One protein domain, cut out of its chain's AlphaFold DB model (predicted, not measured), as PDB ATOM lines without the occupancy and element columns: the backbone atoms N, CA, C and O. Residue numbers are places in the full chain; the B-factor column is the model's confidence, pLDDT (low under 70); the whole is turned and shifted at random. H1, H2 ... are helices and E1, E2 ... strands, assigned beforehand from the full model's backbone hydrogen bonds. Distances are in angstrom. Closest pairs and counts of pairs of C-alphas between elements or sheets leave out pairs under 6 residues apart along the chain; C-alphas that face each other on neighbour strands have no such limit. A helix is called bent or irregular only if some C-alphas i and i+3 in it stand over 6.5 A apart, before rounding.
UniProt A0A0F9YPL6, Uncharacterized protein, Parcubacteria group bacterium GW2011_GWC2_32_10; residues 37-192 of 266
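AT A GLANCE: This is residues 37 to 192 of the 266 residues of an uncharacterized protein of Parcubacteria group bacterium GW2011_GWC2_32_10 (UniProt A0A0F9YPL6). Crossed helices surround H4, which lies in the middle of an elongated body: H1, H2 and H3 gather toward one end, H6, H7, H8 and H9a, the first arm of the bent helix H9, gather toward the other, and the second arm, H9b, folds back along one side past H6 and H4 toward H2. A tiny sheet of two parallel strands, E1 and E2, lies by H1 and H4, and the loop of residues 59 to 64 sticks out at the end where H1 and H2 are joined. The printed part has 156 residues with nine named helices and two named strands, in the order E1, H1, H2, H3, H4, E2, H5, H6, H7, H8, H9, and its class is mostly helix. It is compact, with a radius of gyration of the C-alphas of 15.9 A, and it spans 52 by 28 by 28 A.

IN THESE COORDINATES: Strand E1 is residues 39 to 41, with C-alpha 39 at (111.613, 115.460, 150.945). H1, residues 43 to 57, is 21.4 A long. H2, residues 65 to 76, is 16.8 A long and irregular: C-alphas 68 and 71 are 7.1 A apart. H3 is residues 80 to 88. H4, residues 96 to 108, is 18.8 A long, beginning with C-alpha 96 at (121.839, 111.160, 130.148). Strand E2 is residues 111 to 113, and H5, residues 114 to 118, follows it directly. H6, residues 121 to 131, is 15.1 A long. H7 is residues 137 to 144 and H8 residues 149 to 157. H9, residues 164 to 191, was assigned as one helix by its hydrogen bonds but is bent, with C-alphas 176 and 179 7.8 A apart. Its arms are H9a, residues 164 to 176, and H9b, residues 179 to 191, each 18.6 A long; C-alpha 191 is at (127.187, 100.077, 150.763).

HOW THE PARTS SIT: H4 is the hub and touches four helices. It touches H6, closest at the C-alphas of Arg 101 and Ala 131, 4.5 A apart, only just about perpendicular at 72 degrees. It touches H2, closest at C-alphas 76 and 101, 5.2 A. With residues 96 to 100 alone it touches H8, closest at C-alphas 96 and 153, 5.7 A, at a steep tilt of 39 degrees. H1 and H4 only just touch, with 3 pairs of C-alphas within 8 A, the closest being 43 and 103, 7.2 A. E1 and E2 are parallel neighbours at 10 degrees, with N 112 and O 39 within hydrogen-bond range at 2.8 A; they form a strand-helix-strand unit, two parallel strands with H1, H2, H3 and H4 between them along the chain. H3 touches H2, closest at C-alphas 73 and 80, 5.2 A. H3 also touches H1, closest at C-alphas 51 and 87, 5.0 A. H7 touches H8 at 87 degrees, about perpendicular, closest at C-alphas 138 and 149, 4.8 A. H9a touches H6, closest at C-alphas 122 and 171, 6.0 A, and H7, closest at C-alphas 144 and 169, 5.7 A. H9a and H9b stand at a steep tilt of 64 degrees. H9b is close to H4 but not clearly touching it, closest at C-alphas 108 and 189, 6.8 A. H5 is close to H6 but not clearly touching it, closest at C-alphas 116 and 124, 6.1 A. Every O i to N i+4 pair is within hydrogen-bond range in H1, H3, H4, H5, H6, H7, H8, H9a and H9b; in H2 it is 6 of 8.

THE WHOLE: The two C-alphas farthest apart are those of Gly 61 and Arg 165, 52.4 A. The printed part has no cut and no long link. The mean pLDDT of the printed part is 92.2, and no printed residue is under 70.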
ATOM      1  N   GLU A  37     110.218 109.138 154.161       84.25
ATOM      2  CA  GLU A  37     110.268 110.213 153.170       84.25
ATOM      3  C   GLU A  37     111.050 111.406 153.737       84.25
ATOM      4  O   GLU A  37     110.705 111.958 154.783       84.25
ATOM      5  N   VAL A  38     112.125 111.787 153.046       87.69
ATOM      6  CA  VAL A  38     113.004 112.903 153.420       87.69
ATOM      7  C   VAL A  38     112.434 114.227 152.925       87.69
ATOM      8  O   VAL A  38     112.353 115.200 153.673       87.69
ATOM      9  N   PHE A  39     112.090 114.273 151.641       89.50
ATOM     10  CA  PHE A  39     111.613 115.460 150.945       89.50
ATOM     11  C   PHE A  39     110.921 115.040 149.647       89.50
ATOM     12  O   PHE A  39     111.310 114.047 149.028       89.50
ATOM     13  N   ARG A  40     109.932 115.823 149.217       92.38
ATOM     14  CA  ARG A  40     109.145 115.599 148.004       92.38
ATOM     15  C   ARG A  40     109.186 116.833 147.122       92.38
ATOM     16  O   ARG A  40     108.884 117.920 147.604       92.38
ATOM     17  N   GLY A  41     109.503 116.640 145.849       93.19
ATOM     18  CA  GLY A  41     109.555 117.724 144.875       93.19
ATOM     19  C   GLY A  41     110.023 117.261 143.504       93.19
ATOM     20  O   GLY A  41     110.190 116.063 143.250       93.19
ATOM     21  N   HIS A  42     110.224 118.235 142.630       94.88
ATOM     22  CA  HIS A  42     110.895 118.052 141.350       94.88
ATOM     23  C   HIS A  42     112.378 117.732 141.548       94.88
ATOM     24  O   HIS A  42     112.960 118.010 142.603       94.88
ATOM     25  N   PHE A  43     113.008 117.152 140.530       94.12
ATOM     26  CA  PHE A  43     114.415 116.745 140.567       94.12
ATOM     27  C   PHE A  43     115.342 117.859 141.078       94.12
ATOM     28  O   PHE A  43     116.157 117.624 141.976       94.12
ATOM     29  N   GLU A  44     115.196 119.070 140.542       94.25
ATOM     30  CA  GLU A  44     116.009 120.232 140.903       94.25
ATOM     31  C   GLU A  44     115.781 120.649 142.367       94.25
ATOM     32  O   GLU A  44     116.730 120.990 143.073       94.25
ATOM     33  N   GLU A  45     114.543 120.554 142.863       93.25
ATOM     34  CA  GLU A  45     114.182 120.881 144.249       93.25
ATOM     35  C   GLU A  45     114.747 119.857 145.239       93.25
ATOM     36  O   GLU A  45     115.300 120.224 146.280       93.25
ATOM     37  N   CYS A  46     114.646 118.565 144.909       94.12
ATOM     38  CA  CYS A  46     115.238 117.487 145.696       94.12
ATOM     39  C   CYS A  46     116.762 117.633 145.773       94.12
ATOM     40  O   CYS A  46     117.352 117.450 146.843       94.12
ATOM     41  N   LEU A  47     117.404 117.989 144.657       93.94
ATOM     42  CA  LEU A  47     118.848 118.173 144.604       93.94
ATOM     43  C   LEU A  47     119.304 119.436 145.350       93.94
ATOM     44  O   LEU A  47     120.297 119.369 146.073       93.94
ATOM     45  N   GLU A  48     118.569 120.548 145.252       93.06
ATOM     46  CA  GLU A  48     118.815 121.755 146.059       93.06
ATOM     47  C   GLU A  48     118.675 121.447 147.556       93.06
ATOM     48  O   GLU A  48     119.521 121.849 148.358       93.06
ATOM     49  N   HIS A  49     117.650 120.684 147.949       91.69
ATOM     50  CA  HIS A  49     117.478 120.264 149.339       91.69
ATOM     51  C   HIS A  49     118.662 119.415 149.825       91.69
ATOM     52  O   HIS A  49     119.235 119.702 150.880       91.69
ATOM     53  N   LEU A  50     119.087 118.422 149.034       92.44
ATOM     54  CA  LEU A  50     120.271 117.618 149.337       92.44
ATOM     55  C   LEU A  50     121.527 118.491 149.460       92.44
ATOM     56  O   LEU A  50     122.277 118.352 150.428       92.44
ATOM     57  N   ALA A  51     121.732 119.418 148.522       91.62
ATOM     58  CA  ALA A  51     122.857 120.344 148.527       91.62
ATOM     59  C   ALA A  51     122.838 121.261 149.758       91.62
ATOM     60  O   ALA A  51     123.886 121.540 150.341       91.62
ATOM     61  N   LYS A  52     121.660 121.699 150.212       89.94
ATOM     62  CA  LYS A  52     121.509 122.475 151.448       89.94
ATOM     63  C   LYS A  52     121.886 121.654 152.682       89.94
ATOM     64  O   LYS A  52     122.683 122.133 153.487       89.94
ATOM     65  N   CYS A  53     121.376 120.427 152.813       88.62
ATOM     66  CA  CYS A  53     121.763 119.516 153.900       88.62
ATOM     67  C   CYS A  53     123.278 119.279 153.906       88.62
ATOM     68  O   CYS A  53     123.928 119.354 154.950       88.62
ATOM     69  N   PHE A  54     123.848 119.081 152.718       88.69
ATOM     70  CA  PHE A  54     125.278 118.910 152.527       88.69
ATOM     71  C   PHE A  54     126.076 120.143 152.980       88.69
ATOM     72  O   PHE A  54     126.991 120.010 153.788       88.69
ATOM     73  N   ARG A  55     125.711 121.354 152.530       88.06
ATOM     74  CA  ARG A  55     126.387 122.616 152.900       88.06
ATOM     75  C   ARG A  55     126.290 122.926 154.394       88.06
ATOM     76  O   ARG A  55     127.240 123.468 154.954       88.06
ATOM     77  N   ASN A  56     125.176 122.569 155.032       85.81
ATOM     78  CA  ASN A  56     124.995 122.731 156.475       85.81
ATOM     79  C   ASN A  56     125.970 121.855 157.272       85.81
ATOM     80  O   ASN A  56     126.489 122.291 158.298       85.81
ATOM     81  N   LYS A  57     126.235 120.629 156.805       86.06
ATOM     82  CA  LYS A  57     127.176 119.711 157.458       86.06
ATOM     83  C   LYS A  57     128.632 119.998 157.094       86.06
ATOM     84  O   LYS A  57     129.510 119.881 157.948       86.06
ATOM     85  N   PHE A  58     128.881 120.369 155.841       87.31
ATOM     86  CA  PHE A  58     130.208 120.587 155.273       87.31
ATOM     87  C   PHE A  58     130.307 122.006 154.692       87.31
ATOM     88  O   PHE A  58     130.116 122.205 153.488       87.31
ATOM     89  N   PRO A  59     130.629 123.013 155.527       82.19
ATOM     90  CA  PRO A  59     130.835 124.379 155.066       82.19
ATOM     91  C   PRO A  59     131.938 124.469 154.003       82.19
ATOM     92  O   PRO A  59     132.837 123.618 153.929       82.19
ATOM     93  N   LYS A  60     131.896 125.531 153.188       80.62
ATOM     94  CA  LYS A  60     132.914 125.794 152.159       80.62
ATOM     95  C   LYS A  60     134.318 125.776 152.778       80.62
ATOM     96  O   LYS A  60     134.563 126.433 153.781       80.62
ATOM     97  N   GLY A  61     135.230 125.019 152.166       78.50
ATOM     98  CA  GLY A  61     136.617 124.870 152.627       78.50
ATOM     99  C   GLY A  61     136.853 123.746 153.644       78.50
ATOM    100  O   GLY A  61     138.003 123.483 153.988       78.50
ATOM    101  N   SER A  62     135.809 123.044 154.100       84.38
ATOM    102  CA  SER A  62     135.984 121.889 154.987       84.38
ATOM    103  C   SER A  62     136.630 120.696 154.265       84.38
ATOM    104  O   SER A  62     136.351 120.418 153.096       84.38
ATOM    105  N   LYS A  63     137.502 119.966 154.973       80.38
ATOM    106  CA  LYS A  63     138.249 118.821 154.416       80.38
ATOM    107  C   LYS A  63     137.342 117.643 154.015       80.38
ATOM    108  O   LYS A  63     137.693 116.906 153.105       80.38
ATOM    109  N   GLY A  64     136.166 117.508 154.634       84.94
ATOM    110  CA  GLY A  64     135.245 116.379 154.433       84.94
ATOM    111  C   GLY A  64     134.325 116.460 153.208       84.94
ATOM    112  O   GLY A  64     133.608 115.502 152.941       84.94
ATOM    113  N   VAL A  65     134.334 117.564 152.446       86.69
ATOM    114  CA  VAL A  65     133.440 117.745 151.280       86.69
ATOM    115  C   VAL A  65     133.620 116.626 150.254       86.69
ATOM    116  O   VAL A  65     132.647 116.062 149.766       86.69
ATOM    117  N   PHE A  66     134.864 116.291 149.916       87.62
ATOM    118  CA  PHE A  66     135.125 115.283 148.890       87.62
ATOM    119  C   PHE A  66     134.712 113.884 149.334       87.62
ATOM    120  O   PHE A  66     134.125 113.157 148.537       87.62
ATOM    121  N   ASP A  67     134.972 113.539 150.594       89.50
ATOM    122  CA  ASP A  67     134.589 112.246 151.156       89.50
ATOM    123  C   ASP A  67     133.068 112.093 151.218       89.50
ATOM    124  O   ASP A  67     132.538 111.070 150.797       89.50
ATOM    125  N   ALA A  68     132.353 113.148 151.611       88.56
ATOM    126  CA  ALA A  68     130.894 113.144 151.655       88.56
ATOM    127  C   ALA A  68     130.235 113.030 150.265       88.56
ATOM    128  O   ALA A  68     129.094 112.579 150.158       88.56
ATOM    129  N   CYS A  69     130.932 113.414 149.188       91.94
ATOM    130  CA  CYS A  69     130.458 113.214 147.817       91.94
ATOM    131  C   CYS A  69     130.734 111.801 147.272       91.94
ATOM    132  O   CYS A  69     130.133 111.446 146.255       91.94
ATOM    133  N   LYS A  70     131.617 111.003 147.898       93.50
ATOM    134  CA  LYS A  70     132.027 109.684 147.378       93.50
ATOM    135  C   LYS A  70     130.857 108.730 147.123       93.50
ATOM    136  O   LYS A  70     130.804 108.217 146.011       93.50
ATOM    137  N   PRO A  71     129.869 108.559 148.024       94.50
ATOM    138  CA  PRO A  71     128.777 107.615 147.773       94.50
ATOM    139  C   PRO A  71     127.952 107.975 146.527       94.50
ATOM    140  O   PRO A  71     127.572 107.116 145.734       94.50
ATOM    141  N   ILE A  72     127.713 109.272 146.310       95.56
ATOM    142  CA  ILE A  72     126.983 109.761 145.131       95.56
ATOM    143  C   ILE A  72     127.835 109.566 143.873       95.56
ATOM    144  O   ILE A  72     127.326 109.133 142.840       95.56
ATOM    145  N   ALA A  73     129.127 109.884 143.962       96.06
ATOM    146  CA  ALA A  73     130.095 109.754 142.878       96.06
ATOM    147  C   ALA A  73     130.243 108.298 142.413       96.06
ATOM    148  O   ALA A  73     130.167 108.030 141.214       96.06
ATOM    149  N   GLU A  74     130.368 107.365 143.357       96.06
ATOM    150  CA  GLU A  74     130.458 105.925 143.111       96.06
ATOM    151  C   GLU A  74     129.197 105.401 142.421       96.06
ATOM    152  O   GLU A  74     129.290 104.777 141.364       96.06
ATOM    153  N   PHE A  75     128.010 105.732 142.940       96.62
ATOM    154  CA  PHE A  75     126.750 105.304 142.323       96.62
ATOM    155  C   PHE A  75     126.541 105.892 140.924       96.62
ATOM    156  O   PHE A  75     126.113 105.202 139.994       96.62
ATOM    157  N   CYS A  76     126.850 107.182 140.765       96.44
ATOM    158  CA  CYS A  76     126.641 107.918 139.521       96.44
ATOM    159  C   CYS A  76     127.764 107.725 138.495       96.44
ATOM    160  O   CYS A  76     127.663 108.283 137.398       96.44
ATOM    161  N   LYS A  77     128.824 106.976 138.837       95.75
ATOM    162  CA  LYS A  77     130.050 106.827 138.034       95.75
ATOM    163  C   LYS A  77     130.600 108.176 137.569       95.75
ATOM    164  O   LYS A  77     130.848 108.409 136.384       95.75
ATOM    165  N   ALA A  78     130.725 109.099 138.512       95.88
ATOM    166  CA  ALA A  78     131.200 110.453 138.272       95.88
ATOM    167  C   ALA A  78     132.334 110.793 139.234       95.88
ATOM    168  O   ALA A  78     132.446 110.206 140.304       95.88
ATOM    169  N   ASP A  79     133.154 111.780 138.885       95.25
ATOM    170  CA  ASP A  79     134.143 112.295 139.822       95.25
ATOM    171  C   ASP A  79     133.454 113.035 140.982       95.25
ATOM    172  O   ASP A  79     132.512 113.803 140.748       95.25
ATOM    173  N   PRO A  80     133.962 112.936 142.226       94.19
ATOM    174  CA  PRO A  80     133.450 113.723 143.351       94.19
ATOM    175  C   PRO A  80     133.438 115.236 143.076       94.19
ATOM    176  O   PRO A  80     132.546 115.950 143.529       94.19
ATOM    177  N   LYS A  81     134.393 115.734 142.274       92.62
ATOM    178  CA  LYS A  81     134.422 117.129 141.795       92.62
ATOM    179  C   LYS A  81     133.199 117.473 140.941       92.62
ATOM    180  O   LYS A  81     132.637 118.555 141.081       92.62
ATOM    181  N   THR A  82     132.791 116.556 140.070       94.06
ATOM    182  CA  THR A  82     131.615 116.713 139.216       94.06
ATOM    183  C   THR A  82     130.338 116.703 140.050       94.06
ATOM    184  O   THR A  82     129.509 117.590 139.878       94.06
ATOM    185  N   VAL A  83     130.220 115.783 141.014       94.25
ATOM    186  CA  VAL A  83     129.082 115.745 141.952       94.25
ATOM    187  C   VAL A  83     128.974 117.038 142.753       94.25
ATOM    188  O   VAL A  83     127.893 117.617 142.852       94.25
ATOM    189  N   LYS A  84     130.097 117.536 143.279       91.75
ATOM    190  CA  LYS A  84     130.137 118.829 143.967       91.75
ATOM    191  C   LYS A  84     129.618 119.953 143.064       91.75
ATOM    192  O   LYS A  84     128.783 120.741 143.492       91.75
ATOM    193  N   SER A  85     130.062 119.995 141.806       92.06
ATOM    194  CA  SER A  85     129.578 120.984 140.838       92.06
ATOM    195  C   SER A  85     128.072 120.859 140.578       92.06
ATOM    196  O   SER A  85     127.404 121.882 140.438       92.06
ATOM    197  N   TRP A  86     127.507 119.646 140.565       93.81
ATOM    198  CA  TRP A  86     126.055 119.448 140.448       93.81
ATOM    199  C   TRP A  86     125.290 120.031 141.632       93.81
ATOM    200  O   TRP A  86     124.277 120.688 141.420       93.81
ATOM    201  N   MET A  87     125.796 119.847 142.856       90.06
ATOM    202  CA  MET A  87     125.205 120.436 144.066       90.06
ATOM    203  C   MET A  87     125.311 121.967 144.108       90.06
ATOM    204  O   MET A  87     124.522 122.621 144.780       90.06
ATOM    205  N   GLU A  88     126.300 122.551 143.430       88.62
ATOM    206  CA  GLU A  88     126.477 124.009 143.335       88.62
ATOM    207  C   GLU A  88     125.642 124.643 142.210       88.62
ATOM    208  O   GLU A  88     125.373 125.838 142.261       88.62
ATOM    209  N   SER A  89     125.245 123.856 141.205       86.94
ATOM    210  CA  SER A  89     124.499 124.302 140.016       86.94
ATOM    211  C   SER A  89     123.080 123.737 139.936       86.94
ATOM    212  O   SER A  89     122.463 123.763 138.876       86.94
ATOM    213  N   ASN A  90     122.573 123.166 141.030       83.00
ATOM    214  CA  ASN A  90     121.237 122.564 141.117       83.00
ATOM    215  C   ASN A  90     120.933 121.559 140.004       83.00
ATOM    216  O   ASN A  90     119.807 121.424 139.541       83.00
ATOM    217  N   GLY A  91     121.962 120.831 139.575       79.38
ATOM    218  CA  GLY A  91     121.822 119.764 138.593       79.38
ATOM    219  C   GLY A  91     121.652 120.215 137.143       79.38
ATOM    220  O   GLY A  91     121.459 119.350 136.291       79.38
ATOM    221  N   GLU A  92     121.791 121.507 136.826       80.50
ATOM    222  CA  GLU A  92     121.572 122.058 135.475       80.50
ATOM    223  C   GLU A  92     122.387 121.328 134.385       80.50
ATOM    224  O   GLU A  92     121.950 121.163 133.249       80.50
ATOM    225  N   LYS A  93     123.574 120.821 134.742       83.69
ATOM    226  CA  LYS A  93     124.497 120.141 133.817       83.69
ATOM    227  C   LYS A  93     124.398 118.613 133.831       83.69
ATOM    228  O   LYS A  93     125.213 117.944 133.194       83.69
ATOM    229  N   VAL A  94     123.459 118.037 134.580       92.06
ATOM    230  CA  VAL A  94     123.338 116.581 134.715       92.06
ATOM    231  C   VAL A  94     122.457 116.043 133.594       92.06
ATOM    232  O   VAL A  94     121.263 116.315 133.542       92.06
ATOM    233  N   THR A  95     123.034 115.246 132.699       93.38
ATOM    234  CA  THR A  95     122.324 114.695 131.535       93.38
ATOM    235  C   THR A  95     122.552 113.193 131.374       93.38
ATOM    236  O   THR A  95     123.434 112.601 132.006       93.38
ATOM    237  N   GLY A  96     121.719 112.566 130.536       93.94
ATOM    238  CA  GLY A  96     121.839 111.160 130.148       93.94
ATOM    239  C   GLY A  96     121.857 110.204 131.340       93.94
ATOM    240  O   GLY A  96     121.097 110.352 132.298       93.94
ATOM    241  N   GLU A  97     122.762 109.230 131.296       95.38
ATOM    242  CA  GLU A  97     122.872 108.191 132.323       95.38
ATOM    243  C   GLU A  97     123.187 108.739 133.720       95.38
ATOM    244  O   GLU A  97     122.690 108.218 134.717       95.38
ATOM    245  N   LYS A  98     123.952 109.833 133.812       96.19
ATOM    246  CA  LYS A  98     124.263 110.460 135.103       96.19
ATOM    247  C   LYS A  98     123.004 111.022 135.762       96.19
ATOM    248  O   LYS A  98     122.858 110.891 136.974       96.19
ATOM    249  N   LYS A  99     122.066 111.572 134.976       96.12
ATOM    250  CA  LYS A  99     120.766 112.040 135.494       96.12
ATOM    251  C   LYS A  99     119.914 110.863 135.965       96.12
ATOM    252  O   LYS A  99     119.372 110.922 137.062       96.12
ATOM    253  N   ILE A 100     119.871 109.777 135.190       96.75
ATOM    254  CA  ILE A 100     119.177 108.529 135.562       96.75
ATOM    255  C   ILE A 100     119.691 107.988 136.902       96.75
ATOM    256  O   ILE A 100     118.906 107.725 137.812       96.75
ATOM    257  N   ARG A 101     121.014 107.870 137.051       97.31
ATOM    258  CA  ARG A 101     121.631 107.396 138.295       97.31
ATOM    259  C   ARG A 101     121.342 108.338 139.455       97.31
ATOM    260  O   ARG A 101     120.970 107.876 140.525       97.31
ATOM    261  N   LEU A 102     121.440 109.649 139.252       96.38
ATOM    262  CA  LEU A 102     121.177 110.605 140.322       96.38
ATOM    263  C   LEU A 102     119.709 110.579 140.785       96.38
ATOM    264  O   LEU A 102     119.460 110.620 141.987       96.38
ATOM    265  N   LEU A 103     118.750 110.427 139.864       96.25
ATOM    266  CA  LEU A 103     117.330 110.227 140.190       96.25
ATOM    267  C   LEU A 103     117.119 108.982 141.064       96.25
ATOM    268  O   LEU A 103     116.468 109.059 142.106       96.25
ATOM    269  N   CYS A 104     117.718 107.850 140.681       95.94
ATOM    270  CA  CYS A 104     117.664 106.621 141.477       95.94
ATOM    271  C   CYS A 104     118.331 106.771 142.843       95.94
ATOM    272  O   CYS A 104     117.791 106.299 143.842       95.94
ATOM    273  N   PHE A 105     119.482 107.441 142.903       95.81
ATOM    274  CA  PHE A 105     120.189 107.676 144.155       95.81
ATOM    275  C   PHE A 105     119.334 108.486 145.134       95.81
ATOM    276  O   PHE A 105     119.225 108.122 146.302       95.81
ATOM    277  N   LEU A 106     118.687 109.554 144.654       95.06
ATOM    278  CA  LEU A 106     117.766 110.365 145.451       95.06
ATOM    279  C   LEU A 106     116.631 109.504 146.026       95.06
ATOM    280  O   LEU A 106     116.395 109.537 147.234       95.06
ATOM    281  N   GLY A 107     115.995 108.673 145.195       92.88
ATOM    282  CA  GLY A 107     114.972 107.726 145.646       92.88
ATOM    283  C   GLY A 107     115.491 106.732 146.690       92.88
ATOM    284  O   GLY A 107     114.834 106.477 147.698       92.88
ATOM    285  N   MET A 108     116.706 106.217 146.493       92.06
ATOM    286  CA  MET A 108     117.350 105.271 147.407       92.06
ATOM    287  C   MET A 108     117.583 105.863 148.802       92.06
ATOM    288  O   MET A 108     117.432 105.148 149.793       92.06
ATOM    289  N   VAL A 109     117.917 107.153 148.886       91.56
ATOM    290  CA  VAL A 109     118.139 107.854 150.161       91.56
ATOM    291  C   VAL A 109     116.873 108.528 150.713       91.56
ATOM    292  O   VAL A 109     116.959 109.297 151.668       91.56
ATOM    293  N   GLY A 110     115.697 108.221 150.150       90.00
ATOM    294  CA  GLY A 110     114.390 108.599 150.700       90.00
ATOM    295  C   GLY A 110     113.752 109.862 150.115       90.00
ATOM    296  O   GLY A 110     112.766 110.346 150.669       90.00
ATOM    297  N   TYR A 111     114.276 110.421 149.021       93.19
ATOM    298  CA  TYR A 111     113.606 111.517 148.312       93.19
ATOM    299  C   TYR A 111     112.483 110.995 147.419       93.19
ATOM    300  O   TYR A 111     112.638 110.009 146.701       93.19
ATOM    301  N   TYR A 112     111.368 111.716 147.405       91.88
ATOM    302  CA  TYR A 112     110.257 111.459 146.504       91.88
ATOM    303  C   TYR A 112     110.330 112.400 145.298       91.88
ATOM    304  O   TYR A 112     109.867 113.541 145.363       91.88
ATOM    305  N   VAL A 113     110.925 111.917 144.208       94.75
ATOM    306  CA  VAL A 113     111.127 112.696 142.979       94.75
ATOM    307  C   VAL A 113     109.920 112.536 142.050       94.75
ATOM    308  O   VAL A 113     109.616 111.422 141.615       94.75
ATOM    309  N   LEU A 114     109.220 113.637 141.763       92.69
ATOM    310  CA  LEU A 114     107.953 113.618 141.017       92.69
ATOM    311  C   LEU A 114     108.103 113.054 139.600       92.69
ATOM    312  O   LEU A 114     107.295 112.226 139.185       92.69
ATOM    313  N   GLU A 115     109.183 113.401 138.904       92.56
ATOM    314  CA  GLU A 115     109.452 112.936 137.541       92.56
ATOM    315  C   GLU A 115     109.527 111.410 137.474       92.56
ATOM    316  O   GLU A 115     109.045 110.810 136.521       92.56
ATOM    317  N   VAL A 116     110.098 110.766 138.497       91.56
ATOM    318  CA  VAL A 116     110.225 109.302 138.540       91.56
ATOM    319  C   VAL A 116     108.862 108.642 138.731       91.56
ATOM    320  O   VAL A 116     108.576 107.629 138.094       91.56
ATOM    321  N   ARG A 117     108.004 109.229 139.571       88.19
ATOM    322  CA  ARG A 117     106.644 108.733 139.815       88.19
ATOM    323  C   ARG A 117     105.791 108.806 138.549       88.19
ATOM    324  O   ARG A 117     105.064 107.862 138.236       88.19
ATOM    325  N   ASP A 118     105.882 109.920 137.834       88.81
ATOM    326  CA  ASP A 118     105.014 110.209 136.691       88.81
ATOM    327  C   ASP A 118     105.355 109.355 135.455       88.81
ATOM    328  O   ASP A 118     104.531 109.207 134.552       88.81
ATOM    329  N   LEU A 119     106.529 108.709 135.432       87.94
ATOM    330  CA  LEU A 119     106.926 107.761 134.382       87.94
ATOM    331  C   LEU A 119     106.073 106.483 134.349       87.94
ATOM    332  O   LEU A 119     105.996 105.819 133.311       87.94
ATOM    333  N   GLY A 120     105.454 106.118 135.473       88.81
ATOM    334  CA  GLY A 120     104.783 104.835 135.643       88.81
ATOM    335  C   GLY A 120     105.751 103.668 135.887       88.81
ATOM    336  O   GLY A 120     106.940 103.707 135.564       88.81
ATOM    337  N   GLN A 121     105.210 102.587 136.451       90.12
ATOM    338  CA  GLN A 121     105.997 101.508 137.058       90.12
ATOM    339  C   GLN A 121     107.019 100.855 136.115       90.12
ATOM    340  O   GLN A 121     108.142 100.567 136.527       90.12
ATOM    341  N   THR A 122     106.645 100.594 134.859       91.06
ATOM    342  CA  THR A 122     107.526  99.919 133.891       91.06
ATOM    343  C   THR A 122     108.770 100.752 133.599       91.06
ATOM    344  O   THR A 122     109.891 100.245 133.641       91.06
ATOM    345  N   LYS A 123     108.583 102.051 133.352       93.50
ATOM    346  CA  LYS A 123     109.674 102.983 133.055       93.50
ATOM    347  C   LYS A 123     110.508 103.277 134.300       93.50
ATOM    348  O   LYS A 123     111.727 103.318 134.195       93.50
ATOM    349  N   GLU A 124     109.889 103.382 135.476       93.81
ATOM    350  CA  GLU A 124     110.615 103.487 136.749       93.81
ATOM    351  C   GLU A 124     111.546 102.283 136.968       93.81
ATOM    352  O   GLU A 124     112.722 102.444 137.298       93.81
ATOM    353  N   ASN A 125     111.058 101.061 136.740       93.44
ATOM    354  CA  ASN A 125     111.893  99.868 136.872       93.44
ATOM    355  C   ASN A 125     113.007  99.823 135.827       93.44
ATOM    356  O   ASN A 125     114.116  99.390 136.132       93.44
ATOM    357  N   LEU A 126     112.741 100.296 134.610       94.88
ATOM    358  CA  LEU A 126     113.768 100.396 133.579       94.88
ATOM    359  C   LEU A 126     114.857 101.410 133.953       94.88
ATOM    360  O   LEU A 126     116.044 101.146 133.764       94.88
ATOM    361  N   LEU A 127     114.455 102.538 134.541       96.06
ATOM    362  CA  LEU A 127     115.351 103.553 135.087       96.06
ATOM    363  C   LEU A 127     116.265 102.930 136.153       96.06
ATOM    364  O   LEU A 127     117.481 103.110 136.097       96.06
ATOM    365  N   LYS A 128     115.707 102.104 137.045       96.62
ATOM    366  CA  LYS A 128     116.461 101.343 138.056       96.62
ATOM    367  C   LYS A 128     117.405 100.302 137.448       96.62
ATOM    368  O   LYS A 128     118.561 100.243 137.854       96.62
ATOM    369  N   ILE A 129     116.971  99.541 136.439       97.19
ATOM    370  CA  ILE A 129     117.821  98.572 135.712       97.19
ATOM    371  C   ILE A 129     119.084  99.245 135.166       97.19
ATOM    372  O   ILE A 129     120.182  98.714 135.338       97.19
ATOM    373  N   VAL A 130     118.932 100.421 134.549       97.19
ATOM    374  CA  VAL A 130     120.061 101.191 134.005       97.19
ATOM    375  C   VAL A 130     120.916 101.780 135.127       97.19
ATOM    376  O   VAL A 130     122.141 101.672 135.090       97.19
ATOM    377  N   ALA A 131     120.296 102.378 136.147       97.19
ATOM    378  CA  ALA A 131     121.019 103.020 137.243       97.19
ATOM    379  C   ALA A 131     121.877 102.041 138.066       97.19
ATOM    380  O   ALA A 131     122.959 102.409 138.509       97.19
ATOM    381  N   HIS A 132     121.402 100.806 138.250       96.69
ATOM    382  CA  HIS A 132     122.065  99.766 139.043       96.69
ATOM    383  C   HIS A 132     122.990  98.847 138.230       96.69
ATOM    384  O   HIS A 132     123.448  97.833 138.756       96.69
ATOM    385  N   ASP A 133     123.270  99.177 136.962       95.88
ATOM    386  CA  ASP A 133     124.134  98.375 136.082       95.88
ATOM    387  C   ASP A 133     123.670  96.929 135.870       95.88
ATOM    388  O   ASP A 133     124.478  96.042 135.602       95.88
ATOM    389  N   VAL A 134     122.362  96.679 135.958       96.94
ATOM    390  CA  VAL A 134     121.795  95.372 135.595       96.94
ATOM    391  C   VAL A 134     121.883  95.184 134.081       96.94
ATOM    392  O   VAL A 134     122.216  94.108 133.590       96.94
ATOM    393  N   LEU A 135     121.595  96.253 133.335       96.94
ATOM    394  CA  LEU A 135     121.839  96.364 131.901       96.94
ATOM    395  C   LEU A 135     122.274  97.791 131.573       96.94
ATOM    396  O   LEU A 135     121.779  98.752 132.160       96.94
ATOM    397  N   THR A 136     123.160  97.942 130.593       96.06
ATOM    398  CA  THR A 136     123.511  99.261 130.057       96.06
ATOM    399  C   THR A 136     122.357  99.830 129.233       96.06
ATOM    400  O   THR A 136     121.553  99.088 128.662       96.06
ATOM    401  N   ALA A 137     122.296 101.157 129.091       95.50
ATOM    402  CA  ALA A 137     121.293 101.801 128.237       95.50
ATOM    403  C   ALA A 137     121.347 101.296 126.781       95.50
ATOM    404  O   ALA A 137     120.311 101.183 126.130       95.50
ATOM    405  N   LYS A 138     122.540 100.924 126.300       96.62
ATOM    406  CA  LYS A 138     122.735 100.286 124.996       96.62
ATOM    407  C   LYS A 138     122.094  98.899 124.928       96.62
ATOM    408  O   LYS A 138     121.314  98.645 124.024       96.62
ATOM    409  N   GLN A 139     122.345  98.032 125.912       97.00
ATOM    410  CA  GLN A 139     121.727  96.699 125.964       97.00
ATOM    411  C   GLN A 139     120.197  96.776 126.034       97.00
ATOM    412  O   GLN A 139     119.503  95.978 125.408       97.00
ATOM    413  N   VAL A 140     119.665  97.752 126.775       96.12
ATOM    414  CA  VAL A 140     118.223  98.022 126.826       96.12
ATOM    415  C   VAL A 140     117.700  98.479 125.461       96.12
ATOM    416  O   VAL A 140     116.649  98.005 125.024       96.12
ATOM    417  N   ALA A 141     118.417  99.384 124.789       95.88
ATOM    418  CA  ALA A 141     118.065  99.862 123.455       95.88
ATOM    419  C   ALA A 141     118.022  98.709 122.446       95.88
ATOM    420  O   ALA A 141     117.003  98.535 121.780       95.88
ATOM    421  N   ASP A 142     119.073  97.886 122.417       96.12
ATOM    422  CA  ASP A 142     119.196  96.722 121.538       96.12
ATOM    423  C   ASP A 142     118.045  95.731 121.778       96.12
ATOM    424  O   ASP A 142     117.398  95.283 120.830       96.12
ATOM    425  N   PHE A 143     117.717  95.448 123.046       95.12
ATOM    426  CA  PHE A 143     116.607  94.558 123.407       95.12
ATOM    427  C   PHE A 143     115.250  95.089 122.930       95.12
ATOM    428  O   PHE A 143     114.410  94.335 122.443       95.12
ATOM    429  N   CYS A 144     115.028  96.397 123.058       93.12
ATOM    430  CA  CYS A 144     113.768  97.030 122.676       93.12
ATOM    431  C   CYS A 144     113.689  97.378 121.176       93.12
ATOM    432  O   CYS A 144     112.668  97.905 120.731       93.12
ATOM    433  N   GLY A 145     114.743  97.104 120.399       93.50
ATOM    434  CA  GLY A 145     114.811  97.404 118.967       93.50
ATOM    435  C   GLY A 145     115.020  98.886 118.635       93.50
ATOM    436  O   GLY A 145     114.596  99.337 117.572       93.50
ATOM    437  N   TYR A 146     115.639  99.660 119.531       94.56
ATOM    438  CA  TYR A 146     116.028 101.048 119.266       94.56
ATOM    439  C   TYR A 146     117.443 101.126 118.688       94.56
ATOM    440  O   TYR A 146     118.333 100.390 119.092       94.56
ATOM    441  N   CYS A 147     117.678 102.084 117.789       90.50
ATOM    442  CA  CYS A 147     118.971 102.226 117.112       90.50
ATOM    443  C   CYS A 147     120.110 102.731 118.016       90.50
ATOM    444  O   CYS A 147     121.273 102.625 117.639       90.50
ATOM    445  N   ASN A 148     119.796 103.375 119.145       94.62
ATOM    446  CA  ASN A 148     120.792 103.933 120.056       94.62
ATOM    447  C   ASN A 148     120.250 104.115 121.483       94.62
ATOM    448  O   ASN A 148     119.044 104.215 121.715       94.62
ATOM    449  N   GLU A 149     121.171 104.242 122.437       95.50
ATOM    450  CA  GLU A 149     120.886 104.515 123.853       95.50
ATOM    451  C   GLU A 149     120.219 105.877 124.117       95.50
ATOM    452  O   GLU A 149     119.516 106.039 125.114       95.50
ATOM    453  N   GLN A 150     120.360 106.854 123.212       95.19
ATOM    454  CA  GLN A 150     119.722 108.169 123.360       95.19
ATOM    455  C   GLN A 150     118.194 108.067 123.327       95.19
ATOM    456  O   GLN A 150     117.509 108.852 123.988       95.19
ATOM    457  N   ALA A 151     117.646 107.085 122.603       93.69
ATOM    458  CA  ALA A 151     116.220 106.781 122.642       93.69
ATOM    459  C   ALA A 151     115.766 106.415 124.064       93.69
ATOM    460  O   ALA A 151     114.759 106.936 124.541       93.69
ATOM    461  N   ILE A 152     116.554 105.604 124.778       95.38
ATOM    462  CA  ILE A 152     116.266 105.204 126.162       95.38
ATOM    463  C   ILE A 152     116.313 106.410 127.099       95.38
ATOM    464  O   ILE A 152     115.396 106.596 127.898       95.38
ATOM    465  N   TYR A 153     117.310 107.287 126.959       95.19
ATOM    466  CA  TYR A 153     117.375 108.506 127.770       95.19
ATOM    467  C   TYR A 153     116.171 109.423 127.542       95.19
ATOM    468  O   TYR A 153     115.620 109.948 128.503       95.19
ATOM    469  N   ARG A 154     115.705 109.579 126.298       93.56
ATOM    470  CA  ARG A 154     114.502 110.378 125.997       93.56
ATOM    471  C   ARG A 154     113.236 109.771 126.599       93.56
ATOM    472  O   ARG A 154     112.401 110.511 127.112       93.56
ATOM    473  N   ILE A 155     113.097 108.447 126.565       93.38
ATOM    474  CA  ILE A 155     111.941 107.753 127.148       93.38
ATOM    475  C   ILE A 155     111.924 107.914 128.672       93.38
ATOM    476  O   ILE A 155     110.868 108.191 129.239       93.38
ATOM    477  N   LEU A 156     113.082 107.771 129.326       94.06
ATOM    478  CA  LEU A 156     113.183 107.777 130.788       94.06
ATOM    479  C   LEU A 156     113.276 109.173 131.405       94.06
ATOM    480  O   LEU A 156     112.852 109.344 132.539       94.06
ATOM    481  N   LEU A 157     113.837 110.162 130.706       93.12
ATOM    482  CA  LEU A 157     114.035 111.510 131.257       93.12
ATOM    483  C   LEU A 157     113.022 112.530 130.742       93.12
ATOM    484  O   LEU A 157     112.693 113.461 131.466       93.12
ATOM    485  N   ASN A 158     112.526 112.362 129.513       88.50
ATOM    486  CA  ASN A 158     111.621 113.328 128.880       88.50
ATOM    487  C   ASN A 158     110.198 112.775 128.723       88.50
ATOM    488  O   ASN A 158     109.363 113.407 128.083       88.50
ATOM    489  N   GLY A 159     109.935 111.567 129.237       83.81
ATOM    490  CA  GLY A 159     108.616 110.939 129.185       83.81
ATOM    491  C   GLY A 159     108.107 110.670 127.767       83.81
ATOM    492  O   GLY A 159     106.898 110.544 127.576       83.81
ATOM    493  N   VAL A 160     108.995 110.581 126.766       86.19
ATOM    494  CA  VAL A 160     108.583 110.344 125.375       86.19
ATOM    495  C   VAL A 160     107.777 109.047 125.293       86.19
ATOM    496  O   VAL A 160     108.127 108.027 125.900       86.19
ATOM    497  N   GLY A 161     106.663 109.113 124.564       84.50
ATOM    498  CA  GLY A 161     105.799 107.970 124.312       84.50
ATOM    499  C   GLY A 161     106.548 106.846 123.600       84.50
ATOM    500  O   GLY A 161     107.431 107.069 122.773       84.50
ATOM    501  N   THR A 162     106.178 105.627 123.936       89.88
ATOM    502  CA  THR A 162     106.737 104.387 123.406       89.88
ATOM    503  C   THR A 162     105.705 103.724 122.501       89.88
ATOM    504  O   THR A 162     104.502 103.952 122.619       89.88
ATOM    505  N   SER A 163     106.165 102.930 121.533       90.81
ATOM    506  CA  SER A 163     105.245 102.107 120.744       90.81
ATOM    507  C   SER A 163     104.686 100.977 121.614       90.81
ATOM    508  O   SER A 163     105.356 100.526 122.542       90.81
ATOM    509  N   SER A 164     103.506 100.447 121.274       91.19
ATOM    510  CA  SER A 164     102.908  99.321 122.014       91.19
ATOM    511  C   SER A 164     103.844  98.107 122.104       91.19
ATOM    512  O   SER A 164     103.935  97.474 123.155       91.19
ATOM    513  N   ARG A 165     104.602  97.821 121.036       92.06
ATOM    514  CA  ARG A 165     105.635  96.776 121.042       92.06
ATOM    515  C   ARG A 165     106.799  97.123 121.973       92.06
ATOM    516  O   ARG A 165     107.289  96.251 122.679       92.06
ATOM    517  N   GLY A 166     107.237  98.383 121.984       90.62
ATOM    518  CA  GLY A 166     108.285  98.858 122.888       90.62
ATOM    519  C   GLY A 166     107.895  98.694 124.358       90.62
ATOM    520  O   GLY A 166     108.692  98.187 125.139       90.62
ATOM    521  N   ASP A 167     106.657  99.035 124.718       90.38
ATOM    522  CA  ASP A 167     106.146  98.855 126.084       90.38
ATOM    523  C   ASP A 167     106.101  97.388 126.514       90.38
ATOM    524  O   ASP A 167     106.467  97.062 127.645       90.38
ATOM    525  N   GLN A 168     105.690  96.494 125.608       94.06
ATOM    526  CA  GLN A 168     105.700  95.051 125.858       94.06
ATOM    527  C   GLN A 168     107.119  94.547 126.132       94.06
ATOM    528  O   GLN A 168     107.345  93.901 127.153       94.06
ATOM    529  N   LEU A 169     108.088  94.917 125.289       94.88
ATOM    530  CA  LEU A 169     109.487  94.521 125.469       94.88
ATOM    531  C   LEU A 169     110.084  95.088 126.764       94.88
ATOM    532  O   LEU A 169     110.782  94.376 127.483       94.88
ATOM    533  N   MET A 170     109.778  96.337 127.124       93.62
ATOM    534  CA  MET A 170     110.223  96.912 128.401       93.62
ATOM    535  C   MET A 170     109.634  96.167 129.606       93.62
ATOM    536  O   MET A 170     110.337  95.929 130.591       93.62
ATOM    537  N   CYS A 171     108.363  95.762 129.523       94.31
ATOM    538  CA  CYS A 171     107.709  94.954 130.551       94.31
ATOM    539  C   CYS A 171     108.354  93.563 130.675       94.31
ATOM    540  O   CYS A 171     108.672  93.120 131.781       94.31
ATOM    541  N   GLU A 172     108.618  92.890 129.554       94.94
ATOM    542  CA  GLU A 172     109.322  91.601 129.535       94.94
ATOM    543  C   GLU A 172     110.721  91.715 130.145       94.94
ATOM    544  O   GLU A 172     111.105  90.906 130.994       94.94
ATOM    545  N   LEU A 173     111.462  92.762 129.776       94.75
ATOM    546  CA  LEU A 173     112.793  93.027 130.307       94.75
ATOM    547  C   LEU A 173     112.764  93.205 131.828       94.75
ATOM    548  O   LEU A 173     113.565  92.594 132.539       94.75
ATOM    549  N   GLN A 174     111.800  93.980 132.334       92.69
ATOM    550  CA  GLN A 174     111.570  94.148 133.766       92.69
ATOM    551  C   GLN A 174     111.311  92.802 134.454       92.69
ATOM    552  O   GLN A 174     111.909  92.517 135.496       92.69
ATOM    553  N   VAL A 175     110.414  91.976 133.910       94.00
ATOM    554  CA  VAL A 175     110.070  90.676 134.507       94.00
ATOM    555  C   VAL A 175     111.297  89.768 134.568       94.00
ATOM    556  O   VAL A 175     111.556  89.169 135.616       94.00
ATOM    557  N   ASN A 176     112.080  89.727 133.490       94.62
ATOM    558  CA  ASN A 176     113.276  88.893 133.376       94.62
ATOM    559  C   ASN A 176     114.393  89.334 134.332       94.62
ATOM    560  O   ASN A 176     115.094  88.495 134.894       94.62
ATOM    561  N   LYS A 177     114.546  90.645 134.551       96.25
ATOM    562  CA  LYS A 177     115.638  91.224 135.351       96.25
ATOM    563  C   LYS A 177     115.276  91.567 136.795       96.25
ATOM    564  O   LYS A 177     116.131  92.025 137.547       96.25
ATOM    565  N   ARG A 178     114.044  91.285 137.233       93.56
ATOM    566  CA  ARG A 178     113.533  91.658 138.569       93.56
ATOM    567  C   ARG A 178     114.390  91.180 139.747       93.56
ATOM    568  O   ARG A 178     114.504  91.890 140.738       93.56
ATOM    569  N   HIS A 179     114.929  89.962 139.671       93.75
ATOM    570  CA  HIS A 179     115.665  89.347 140.783       93.75
ATOM    571  C   HIS A 179     117.074  89.925 140.890       93.75
ATOM    572  O   HIS A 179     117.509  90.282 141.978       93.75
ATOM    573  N   GLU A 180     117.735  90.085 139.745       95.56
ATOM    574  CA  GLU A 180     119.045  90.727 139.637       95.56
ATOM    575  C   GLU A 180     118.980  92.191 140.092       95.56
ATOM    576  O   GLU A 180     119.823  92.637 140.869       95.56
ATOM    577  N   LEU A 181     117.922  92.914 139.699       94.75
ATOM    578  CA  LEU A 181     117.688  94.277 140.165       94.75
ATOM    579  C   LEU A 181     117.518  94.343 141.687       94.75
ATOM    580  O   LEU A 181     118.190  95.139 142.333       94.75
ATOM    581  N   ALA A 182     116.663  93.496 142.266       93.56
ATOM    582  CA  ALA A 182     116.431  93.492 143.710       93.56
ATOM    583  C   ALA A 182     117.719  93.218 144.507       93.56
ATOM    584  O   ALA A 182     117.952  93.837 145.547       93.56
ATOM    585  N   GLN A 183     118.578  92.329 143.999       95.06
ATOM    586  CA  GLN A 183     119.891  92.076 144.584       95.06
ATOM    587  C   GLN A 183     120.781  93.330 144.520       95.06
ATOM    588  O   GLN A 183     121.288  93.771 145.552       95.06
ATOM    589  N   LYS A 184     120.922  93.945 143.338       95.38
ATOM    590  CA  LYS A 184     121.748  95.151 143.146       95.38
ATOM    591  C   LYS A 184     121.265  96.353 143.954       95.38
ATOM    592  O   LYS A 184     122.082  97.123 144.457       95.38
ATOM    593  N   GLU A 185     119.955  96.515 144.109       93.44
ATOM    594  CA  GLU A 185     119.373  97.554 144.961       93.44
ATOM    595  C   GLU A 185     119.724  97.346 146.436       93.44
ATOM    596  O   GLU A 185     120.057  98.304 147.133       93.44
ATOM    597  N   SER A 186     119.671  96.101 146.919       91.25
ATOM    598  CA  SER A 186     120.033  95.772 148.299       91.25
ATOM    599  C   SER A 186     121.527  96.001 148.562       91.25
ATOM    600  O   SER A 186     121.882  96.642 149.556       91.25
ATOM    601  N   GLU A 187     122.390  95.566 147.638       92.94
ATOM    602  CA  GLU A 187     123.840  95.803 147.683       92.94
ATOM    603  C   GLU A 187     124.150  97.309 147.733       92.94
ATOM    604  O   GLU A 187     124.868  97.766 148.629       92.94
ATOM    605  N   ALA A 188     123.545  98.098 146.839       92.44
ATOM    606  CA  ALA A 188     123.726  99.549 146.781       92.44
ATOM    607  C   ALA A 188     123.261 100.244 148.072       92.44
ATOM    608  O   ALA A 188     124.010 101.030 148.648       92.44
ATOM    609  N   LYS A 189     122.073  99.903 148.590       89.50
ATOM    610  CA  LYS A 189     121.551 100.469 149.849       89.50
ATOM    611  C   LYS A 189     122.440 100.167 151.054       89.50
ATOM    612  O   LYS A 189     122.525 100.973 151.978       89.50
ATOM    613  N   SER A 190     123.069  98.994 151.075       87.69
ATOM    614  CA  SER A 190     123.932  98.586 152.187       87.69
ATOM    615  C   SER A 190     125.298  99.281 152.172       87.69
ATOM    616  O   SER A 190     125.817  99.615 153.240       87.69
ATOM    617  N   SER A 191     125.844  99.523 150.977       88.75
ATOM    618  CA  SER A 191     127.187 100.077 150.763       88.75
ATOM    619  C   SER A 191     127.210 101.605 150.724       88.75
ATOM    620  O   SER A 191     128.149 102.217 151.225       88.75
ATOM    621  N   LEU A 192     126.165 102.234 150.184       86.50
ATOM    622  CA  LEU A 192     126.123 103.670 149.925       86.50
ATOM    623  C   LEU A 192     125.284 104.381 150.985       86.50
ATOM    624  O   LEU A 192     124.096 104.650 150.799       86.50
TER     625      LEU A 192